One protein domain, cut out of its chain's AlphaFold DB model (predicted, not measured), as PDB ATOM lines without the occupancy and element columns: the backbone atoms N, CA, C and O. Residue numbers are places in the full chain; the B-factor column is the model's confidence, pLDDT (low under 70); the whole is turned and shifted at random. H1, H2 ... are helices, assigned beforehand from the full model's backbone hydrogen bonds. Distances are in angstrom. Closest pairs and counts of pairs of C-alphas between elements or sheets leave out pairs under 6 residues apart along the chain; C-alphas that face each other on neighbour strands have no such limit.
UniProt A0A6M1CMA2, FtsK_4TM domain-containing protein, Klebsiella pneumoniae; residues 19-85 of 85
ATOM      1  N   GLY A  19      45.287 -32.017  42.513       83.69
ATOM      2  CA  GLY A  19      46.170 -31.989  41.345       83.69
ATOM      3  C   GLY A  19      46.478 -33.383  40.798       83.69
ATOM      4  O   GLY A  19      46.481 -33.580  39.588       83.69
ATOM      5  N   ARG A  20      46.647 -34.384  41.673       85.38
ATOM      6  CA  ARG A  20      46.885 -35.769  41.238       85.38
ATOM      7  C   ARG A  20      45.678 -36.353  40.502       85.38
ATOM      8  O   ARG A  20      45.862 -37.056  39.519       85.38
ATOM      9  N   ARG A  21      44.460 -36.022  40.942       85.62
ATOM     10  CA  ARG A  21      43.215 -36.448  40.279       85.62
ATOM     11  C   ARG A  21      43.034 -35.802  38.909       85.62
ATOM     12  O   ARG A  21      42.595 -36.471  37.983       85.62
ATOM     13  N   LEU A  22      43.397 -34.525  38.778       89.81
ATOM     14  CA  LEU A  22      43.379 -33.841  37.487       89.81
ATOM     15  C   LEU A  22      44.363 -34.496  36.511       89.81
ATOM     16  O   LEU A  22      43.988 -34.784  35.382       89.81
ATOM     17  N   LEU A  23      45.590 -34.777  36.960       90.50
ATOM     18  CA  LEU A  23      46.583 -35.472  36.138       90.50
ATOM     19  C   LEU A  23      46.106 -36.865  35.722       90.50
ATOM     20  O   LEU A  23      46.254 -37.227  34.563       90.50
ATOM     21  N   GLU A  24      45.502 -37.626  36.632       90.69
ATOM     22  CA  GLU A  24      44.941 -38.943  36.320       90.69
ATOM     23  C   GLU A  24      43.838 -38.853  35.254       90.69
ATOM     24  O   GLU A  24      43.881 -39.581  34.267       90.69
ATOM     25  N   ALA A  25      42.913 -37.896  35.380       92.69
ATOM     26  CA  ALA A  25      41.873 -37.664  34.380       92.69
ATOM     27  C   ALA A  25      42.457 -37.258  33.016       92.69
ATOM     28  O   ALA A  25      42.044 -37.781  31.983       92.69
ATOM     29  N   VAL A  26      43.452 -36.367  33.007       94.56
ATOM     30  CA  VAL A  26      44.151 -35.951  31.783       94.56
ATOM     31  C   VAL A  26      44.858 -37.139  31.131       94.56
ATOM     32  O   VAL A  26      44.737 -37.319  29.923       94.56
ATOM     33  N   LEU A  27      45.537 -37.989  31.905       93.75
ATOM     34  CA  LEU A  27      46.206 -39.185  31.386       93.75
ATOM     35  C   LEU A  27      45.217 -40.174  30.761       93.75
ATOM     36  O   LEU A  27      45.505 -40.729  29.705       93.75
ATOM     37  N   ILE A  28      44.042 -40.357  31.368       93.94
ATOM     38  CA  ILE A  28      42.976 -41.197  30.804       93.94
ATOM     39  C   ILE A  28      42.491 -40.615  29.472       93.94
ATOM     40  O   ILE A  28      42.403 -41.343  28.486       93.94
ATOM     41  N   VAL A  29      42.222 -39.308  29.414       94.19
ATOM     42  CA  VAL A  29      41.778 -38.635  28.181       94.19
ATOM     43  C   VAL A  29      42.831 -38.747  27.080       94.19
ATOM     44  O   VAL A  29      42.495 -39.069  25.943       94.19
ATOM     45  N   ILE A  30      44.107 -38.542  27.416       92.94
ATOM     46  CA  ILE A  30      45.220 -38.703  26.475       92.94
ATOM     47  C   ILE A  30      45.300 -40.150  25.983       92.94
ATOM     48  O   ILE A  30      45.445 -40.369  24.785       92.94
ATOM     49  N   GLY A  31      45.163 -41.136  26.873       92.88
ATOM     50  CA  GLY A  31      45.170 -42.551  26.503       92.88
ATOM     51  C   GLY A  31      44.032 -42.913  25.547       92.88
ATOM     52  O   GLY A  31      44.268 -43.555  24.526       92.88
ATOM     53  N   LEU A  32      42.814 -42.442  25.824       92.31
ATOM     54  CA  LEU A  32      41.662 -42.629  24.935       92.31
ATOM     55  C   LEU A  32      41.881 -41.960  23.575       92.31
ATOM     56  O   LEU A  32      41.594 -42.563  22.542       92.31
ATOM     57  N   CYS A  33      42.436 -40.747  23.568       89.50
ATOM     58  CA  CYS A  33      42.787 -40.036  22.342       89.50
ATOM     59  C   CYS A  33      43.844 -40.807  21.532       89.50
ATOM     60  O   CYS A  33      43.691 -40.984  20.329       89.50
ATOM     61  N   ALA A  34      44.872 -41.347  22.188       88.25
ATOM     62  CA  ALA A  34      45.905 -42.146  21.535       88.25
ATOM     63  C   ALA A  34      45.333 -43.424  20.901       88.25
ATOM     64  O   ALA A  34      45.665 -43.739  19.760       88.25
ATOM     65  N   VAL A  35      44.439 -44.132  21.598       89.88
ATOM     66  CA  VAL A  35      43.757 -45.314  21.046       89.88
ATOM     67  C   VAL A  35      42.871 -44.931  19.861       89.88
ATOM     68  O   VAL A  35      42.909 -45.605  18.834       89.88
ATOM     69  N   PHE A  36      42.118 -43.833  19.964       86.50
ATOM     70  CA  PHE A  36      41.305 -43.314  18.863       86.50
ATOM     71  C   PHE A  36      42.156 -43.005  17.625       86.50
ATOM     72  O   PHE A  36      41.820 -43.440  16.524       86.50
ATOM     73  N   LEU A  37      43.284 -42.314  17.803       83.62
ATOM     74  CA  LEU A  37      44.210 -41.991  16.716       83.62
ATOM     75  C   LEU A  37      44.854 -43.244  16.113       83.62
ATOM     76  O   LEU A  37      45.021 -43.317  14.900       83.62
ATOM     77  N   LEU A  38      45.177 -44.247  16.933       87.25
ATOM     78  CA  LEU A  38      45.715 -45.519  16.460       87.25
ATOM     79  C   LEU A  38      44.699 -46.248  15.575       87.25
ATOM     80  O   LEU A  38      45.053 -46.691  14.486       87.25
ATOM     81  N   VAL A  39      43.434 -46.328  16.001       85.69
ATOM     82  CA  VAL A  39      42.355 -46.907  15.183       85.69
ATOM     83  C   VAL A  39      42.191 -46.117  13.887       85.69
ATOM     84  O   VAL A  39      42.172 -46.720  12.818       85.69
ATOM     85  N   ALA A  40      42.158 -44.784  13.970       85.25
ATOM     86  CA  ALA A  40      42.036 -43.913  12.805       85.25
ATOM     87  C   ALA A  40      43.163 -44.129  11.782       85.25
ATOM     88  O   ALA A  40      42.902 -44.115  10.580       85.25
ATOM     89  N   LEU A  41      44.394 -44.347  12.255       81.50
ATOM     90  CA  LEU A  41      45.564 -44.585  11.417       81.50
ATOM     91  C   LEU A  41      45.571 -45.996  10.817       81.50
ATOM     92  O   LEU A  41      45.871 -46.157   9.638       81.50
ATOM     93  N   LEU A  42      45.215 -47.018  11.600       82.38
ATOM     94  CA  LEU A  42      45.138 -48.398  11.110       82.38
ATOM     95  C   LEU A  42      44.023 -48.588  10.076       82.38
ATOM     96  O   LEU A  42      44.192 -49.366   9.143       82.38
ATOM     97  N   SER A  43      42.899 -47.882  10.227       81.31
ATOM     98  CA  SER A  43      41.813 -47.869   9.243       81.31
ATOM     99  C   SER A  43      41.903 -46.699   8.261       81.31
ATOM    100  O   SER A  43      40.880 -46.286   7.718       81.31
ATOM    101  N   PHE A  44      43.095 -46.131   8.055       79.94
ATOM    102  CA  PHE A  44      43.286 -45.057   7.087       79.94
ATOM    103  C   PHE A  44      42.972 -45.551   5.672       79.94
ATOM    104  O   PHE A  44      43.513 -46.559   5.215       79.94
ATOM    105  N   ASN A  45      42.112 -44.816   4.970       77.25
ATOM    106  CA  ASN A  45      41.792 -45.072   3.577       77.25
ATOM    107  C   ASN A  45      42.047 -43.797   2.757       77.25
ATOM    108  O   ASN A  45      41.439 -42.769   3.050       77.25
ATOM    109  N   PRO A  46      42.897 -43.845   1.714       70.12
ATOM    110  CA  PRO A  46      43.200 -42.676   0.885       70.12
ATOM    111  C   PRO A  46      42.000 -42.158   0.078       70.12
ATOM    112  O   PRO A  46      42.078 -41.076  -0.491       70.12
ATOM    113  N   SER A  47      40.902 -42.915  -0.006       73.00
ATOM    114  CA  SER A  47      39.659 -42.468  -0.641       73.00
ATOM    115  C   SER A  47      38.726 -41.708   0.309       73.00
ATOM    116  O   SER A  47      37.710 -41.187  -0.152       73.00
ATOM    117  N   ASP A  48      39.037 -41.625   1.607       77.69
ATOM    118  CA  ASP A  48      38.219 -40.877   2.561       77.69
ATOM    119  C   ASP A  48      38.456 -39.362   2.443       77.69
ATOM    120  O   ASP A  48      39.591 -38.933   2.237       77.69
ATOM    121  N   PRO A  49      37.411 -38.530   2.610       77.56
ATOM    122  CA  PRO A  49      37.571 -37.081   2.639       77.56
ATOM    123  C   PRO A  49      38.458 -36.666   3.826       77.56
ATOM    124  O   PRO A  49      38.110 -36.872   4.993       77.56
ATOM    125  N   SER A  50      39.606 -36.070   3.519       81.81
ATOM    126  CA  SER A  50      40.647 -35.659   4.458       81.81
ATOM    127  C   SER A  50      41.145 -34.238   4.153       81.81
ATOM    128  O   SER A  50      40.564 -33.521   3.340       81.81
ATOM    129  N   TRP A  51      42.179 -33.771   4.857       74.19
ATOM    130  CA  TRP A  51      42.725 -32.429   4.640       74.19
ATOM    131  C   TRP A  51      43.396 -32.302   3.267       74.19
ATOM    132  O   TRP A  51      43.213 -31.294   2.587       74.19
ATOM    133  N   SER A  52      44.131 -33.334   2.847       74.94
ATOM    134  CA  SER A  52      44.773 -33.382   1.532       74.94
ATOM    135  C   SER A  52      43.901 -34.005   0.433       74.94
ATOM    136  O   SER A  52      44.177 -33.781  -0.746       74.94
ATOM    137  N   GLN A  53      42.841 -34.742   0.792       71.19
ATOM    138  CA  GLN A  53      41.962 -35.441  -0.153       71.19
ATOM    139  C   GLN A  53      40.523 -34.930  -0.086       71.19
ATOM    140  O   GLN A  53      39.830 -35.095   0.914       71.19
ATOM    141  N   THR A  54      40.014 -34.383  -1.188       66.94
ATOM    142  CA  THR A  54      38.607 -33.967  -1.270       66.94
ATOM    143  C   THR A  54      37.796 -35.017  -2.023       66.94
ATOM    144  O   THR A  54      37.715 -34.986  -3.251       66.94
ATOM    145  N   THR A  55      37.175 -35.948  -1.293       68.94
ATOM    146  CA  THR A  55      36.233 -36.922  -1.867       68.94
ATOM    147  C   THR A  55      34.809 -36.388  -1.783       68.94
ATOM    148  O   THR A  55      34.302 -36.110  -0.701       68.94
ATOM    149  N   TRP A  56      34.150 -36.257  -2.933       64.25
ATOM    150  CA  TRP A  56      32.865 -35.562  -3.027       64.25
ATOM    151  C   TRP A  56      31.638 -36.465  -2.830       64.25
ATOM    152  O   TRP A  56      30.579 -35.944  -2.490       64.25
ATOM    153  N   HIS A  57      31.747 -37.794  -2.991       64.25
ATOM    154  CA  HIS A  57      30.561 -38.669  -3.067       64.25
ATOM    155  C   HIS A  57      30.673 -40.079  -2.445       64.25
ATOM    156  O   HIS A  57      29.719 -40.846  -2.568       64.25
ATOM    157  N   GLU A  58      31.762 -40.445  -1.758       70.44
ATOM    158  CA  GLU A  58      31.854 -41.750  -1.070       70.44
ATOM    159  C   GLU A  58      31.639 -41.625   0.450       70.44
ATOM    160  O   GLU A  58      32.084 -40.647   1.060       70.44
ATOM    161  N   PRO A  59      30.974 -42.611   1.086       74.62
ATOM    162  CA  PRO A  59      30.870 -42.675   2.538       74.62
ATOM    163  C   PRO A  59      32.246 -42.932   3.164       74.62
ATOM    164  O   PRO A  59      33.027 -43.729   2.649       74.62
ATOM    165  N   VAL A  60      32.516 -42.285   4.301       79.94
ATOM    166  CA  VAL A  60      33.783 -42.440   5.032       79.94
ATOM    167  C   VAL A  60      33.965 -43.890   5.482       79.94
ATOM    168  O   VAL A  60      33.100 -44.442   6.164       79.94
ATOM    169  N   LYS A  61      35.098 -44.494   5.119       82.25
ATOM    170  CA  LYS A  61      35.468 -45.881   5.428       82.25
ATOM    171  C   LYS A  61      36.325 -46.005   6.687       82.25
ATOM    172  O   LYS A  61      36.410 -47.098   7.245       82.25
ATOM    173  N   ASN A  62      36.926 -44.914   7.164       83.12
ATOM    174  CA  ASN A  62      37.643 -44.885   8.434       83.12
ATOM    175  C   ASN A  62      36.708 -45.230   9.607       83.12
ATOM    176  O   ASN A  62      35.652 -44.616   9.781       83.12
ATOM    177  N   LEU A  63      37.123 -46.169  10.463       81.06
ATOM    178  CA  LEU A  63      36.354 -46.594  11.638       81.06
ATOM    179  C   LEU A  63      36.207 -45.478  12.681       81.06
ATOM    180  O   LEU A  63      35.235 -45.451  13.432       81.06
ATOM    181  N   ALA A  64      37.147 -44.533  12.703       82.62
ATOM    182  CA  ALA A  64      37.089 -43.323  13.515       82.62
ATOM    183  C   ALA A  64      36.277 -42.185  12.846       82.62
ATOM    184  O   ALA A  64      36.227 -41.060  13.354       82.62
ATOM    185  N   GLY A  65      35.624 -42.470  11.714       83.31
ATOM    186  CA  GLY A  65      34.788 -41.541  10.963       83.31
ATOM    187  C   GLY A  65      35.576 -40.430  10.269       83.31
ATOM    188  O   GLY A  65      36.795 -40.498  10.109       83.31
ATOM    189  N   SER A  66      34.868 -39.372   9.859       80.00
ATOM    190  CA  SER A  66      35.451 -38.272   9.071       80.00
ATOM    191  C   SER A  66      36.543 -37.510   9.827       80.00
ATOM    192  O   SER A  66      37.533 -37.092   9.236       80.00
ATOM    193  N   ILE A  67      36.376 -37.353  11.143       81.31
ATOM    194  CA  ILE A  67      37.358 -36.686  12.008       81.31
ATOM    195  C   ILE A  67      38.626 -37.541  12.110       81.31
ATOM    196  O   ILE A  67      39.732 -37.014  12.005       81.31
ATOM    197  N   GLY A  68      38.474 -38.862  12.256       83.25
ATOM    198  CA  GLY A  68      39.590 -39.802  12.239       83.25
ATOM    199  C   GLY A  68      40.372 -39.775  10.926       83.25
ATOM    200  O   GLY A  68      41.598 -39.721  10.963       83.25
ATOM    201  N   ALA A  69      39.682 -39.726   9.781       84.31
ATOM    202  CA  ALA A  69      40.320 -39.606   8.468       84.31
ATOM    203  C   ALA A  69      41.182 -38.334   8.357       84.31
ATOM    204  O   ALA A  69      42.314 -38.392   7.883       84.31
ATOM    205  N   TRP A  70      40.688 -37.210   8.882       84.69
ATOM    206  CA  TRP A  70      41.424 -35.945   8.943       84.69
ATOM    207  C   TRP A  70      42.695 -36.034   9.797       84.69
ATOM    208  O   TRP A  70      43.774 -35.638   9.357       84.69
ATOM    209  N   PHE A  71      42.592 -36.585  11.011       84.44
ATOM    210  CA  PHE A  71      43.753 -36.738  11.893       84.44
ATOM    211  C   PHE A  71      44.780 -37.728  11.344       84.44
ATOM    212  O   PHE A  71      45.980 -37.473  11.442       84.44
ATOM    213  N   ALA A  72      44.328 -38.837  10.759       84.88
ATOM    214  CA  ALA A  72      45.207 -39.830  10.160       84.88
ATOM    215  C   ALA A  72      46.002 -39.245   8.980       84.88
ATOM    216  O   ALA A  72      47.203 -39.481   8.892       84.88
ATOM    217  N   ASP A  73      45.373 -38.418   8.142       82.56
ATOM    218  CA  ASP A  73      46.014 -37.739   7.008       82.56
ATOM    219  C   ASP A  73      47.107 -36.751   7.446       82.56
ATOM    220  O   ASP A  73      48.212 -36.735   6.898       82.56
ATOM    221  N   ILE A  74      46.834 -35.975   8.500       83.56
ATOM    222  CA  ILE A  74      47.805 -35.039   9.080       83.56
ATOM    223  C   ILE A  74      48.972 -35.798   9.717       83.56
ATOM    224  O   ILE A  74      50.127 -35.432   9.503       83.56
ATOM    225  N   LEU A  75      48.693 -36.862  10.479       83.88
ATOM    226  CA  LEU A  75      49.729 -37.690  11.099       83.88
ATOM    227  C   LEU A  75      50.611 -38.353  10.044       83.88
ATOM    228  O   LEU A  75      51.832 -38.300  10.153       83.88
ATOM    229  N   PHE A  76      50.007 -38.934   9.007       82.31
ATOM    230  CA  PHE A  76      50.737 -39.557   7.909       82.31
ATOM    231  C   PHE A  76      51.608 -38.538   7.169       82.31
ATOM    232  O   PHE A  76      52.782 -38.799   6.924       82.31
ATOM    233  N   SER A  77      51.073 -37.344   6.899       82.25
ATOM    234  CA  SER A  77      51.831 -36.248   6.286       82.25
ATOM    235  C   SER A  77      52.998 -35.789   7.168       82.25
ATOM    236  O   SER A  77      54.109 -35.608   6.676       82.25
ATOM    237  N   ALA A  78      52.781 -35.652   8.480       84.44
ATOM    238  CA  ALA A  78      53.823 -35.262   9.427       84.44
ATOM    239  C   ALA A  78      54.941 -36.312   9.516       84.44
ATOM    240  O   ALA A  78      56.116 -35.962   9.416       84.44
ATOM    241  N   PHE A  79      54.594 -37.597   9.650       83.88
ATOM    242  CA  PHE A  79      55.577 -38.685   9.646       83.88
ATOM    243  C   PHE A  79      56.294 -38.814   8.297       83.88
ATOM    244  O   PHE A  79      57.491 -39.082   8.275       83.88
ATOM    245  N   GLY A  80      55.592 -38.591   7.185       81.12
ATOM    246  CA  GLY A  80      56.171 -38.604   5.843       81.12
ATOM    247  C   GLY A  80      57.212 -37.506   5.640       81.12
ATOM    248  O   GLY A  80      58.299 -37.794   5.147       81.12
ATOM    249  N   ILE A  81      56.925 -36.276   6.082       80.56
ATOM    250  CA  ILE A  81      57.900 -35.175   6.063       80.56
ATOM    251  C   ILE A  81      59.118 -35.551   6.912       80.56
ATOM    252  O   ILE A  81      60.227 -35.503   6.402       80.56
ATOM    253  N   LEU A  82      58.919 -36.017   8.151       79.62
ATOM    254  CA  LEU A  82      60.020 -36.431   9.033       79.62
ATOM    255  C   LEU A  82      60.879 -37.573   8.464       79.62
ATOM    256  O   LEU A  82      62.041 -37.694   8.832       79.62
ATOM    257  N   ALA A  83      60.316 -38.431   7.611       78.81
ATOM    258  CA  ALA A  83      61.043 -39.534   6.986       78.81
ATOM    259  C   ALA A  83      61.853 -39.110   5.749       78.81
ATOM    260  O   ALA A  83      62.800 -39.802   5.381       78.81
ATOM    261  N   TYR A  84      61.464 -38.016   5.089       71.75
ATOM    262  CA  TYR A  84      62.055 -37.556   3.828       71.75
ATOM    263  C   TYR A  84      62.881 -36.262   3.952       71.75
ATOM    264  O   TYR A  84      63.450 -35.821   2.950       71.75
ATOM    265  N   THR A  85      62.950 -35.669   5.148       56.81
ATOM    266  CA  THR A  85      63.830 -34.540   5.510       56.81
ATOM    267  C   THR A  85      65.004 -35.007   6.352       56.81
ATOM    268  O   THR A  85      66.141 -34.585   6.053       56.81
TER     269      THR A  85
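What this domain is: This is residues 19 to 85 of the 85 residues of the protein "FtsK_4TM domain-containing protein" of Klebsiella pneumoniae (UniProt A0A6M1CMA2). Two long helices make an L: H1 is the longer arm, and its last turns, residues 36 to 41, meet the first turns of H2, residues 65 to 72, at a corner. The unnamed stretch of residues 43 to 64 loops out past this corner, on the side of H2 away from H1, while two stretches stick out as free arms: residues 19 to 35, which belong to H1, and residues 78 to 85, of which 78 to 84 belong to H2. The printed part has 67 residues with two named helices, H1 then H2, and no named strand; the class is all helix. The whole is loose, with a radius of gyration of the C-alphas of 14.5 A, and flat, spanning 46 by 33 by 16 A.

Where its parts are: H1 is residues 19 to 42, 34.4 A from first to last C-alpha, beginning at C-alpha 19 at (46.170, -31.989, 41.345) and ending at C-alpha 42 at (45.138, -48.398, 11.110). H2 is residues 65 to 84, 28.5 A long, ending at C-alpha 84 at (62.055, -37.556, 3.828).

How they stand to each other: H1 touches H2 with residues 36 to 41 alone, and H2 touches H1 with residues 65 to 72 alone. Their closest C-alphas are those of Ala 40 and Gly 68, 4.8 A apart. Their lines are about perpendicular, at 84 degrees. In H1 and H2 every O i to N i+4 pair is within hydrogen-bond range.

The domain as a whole: The two C-alphas farthest apart are those of Gly 19 and His 57, at 47.5 A. Without the stretches that stand free, the body of 42 residues spans 26 by 19 by 13 A. The link from H1 to H2 is long, with 22 residues. The printed part has no cut. Its mean pLDDT is 81.9; residues 54 to 57 and residue 85, the chain's last, are under 70.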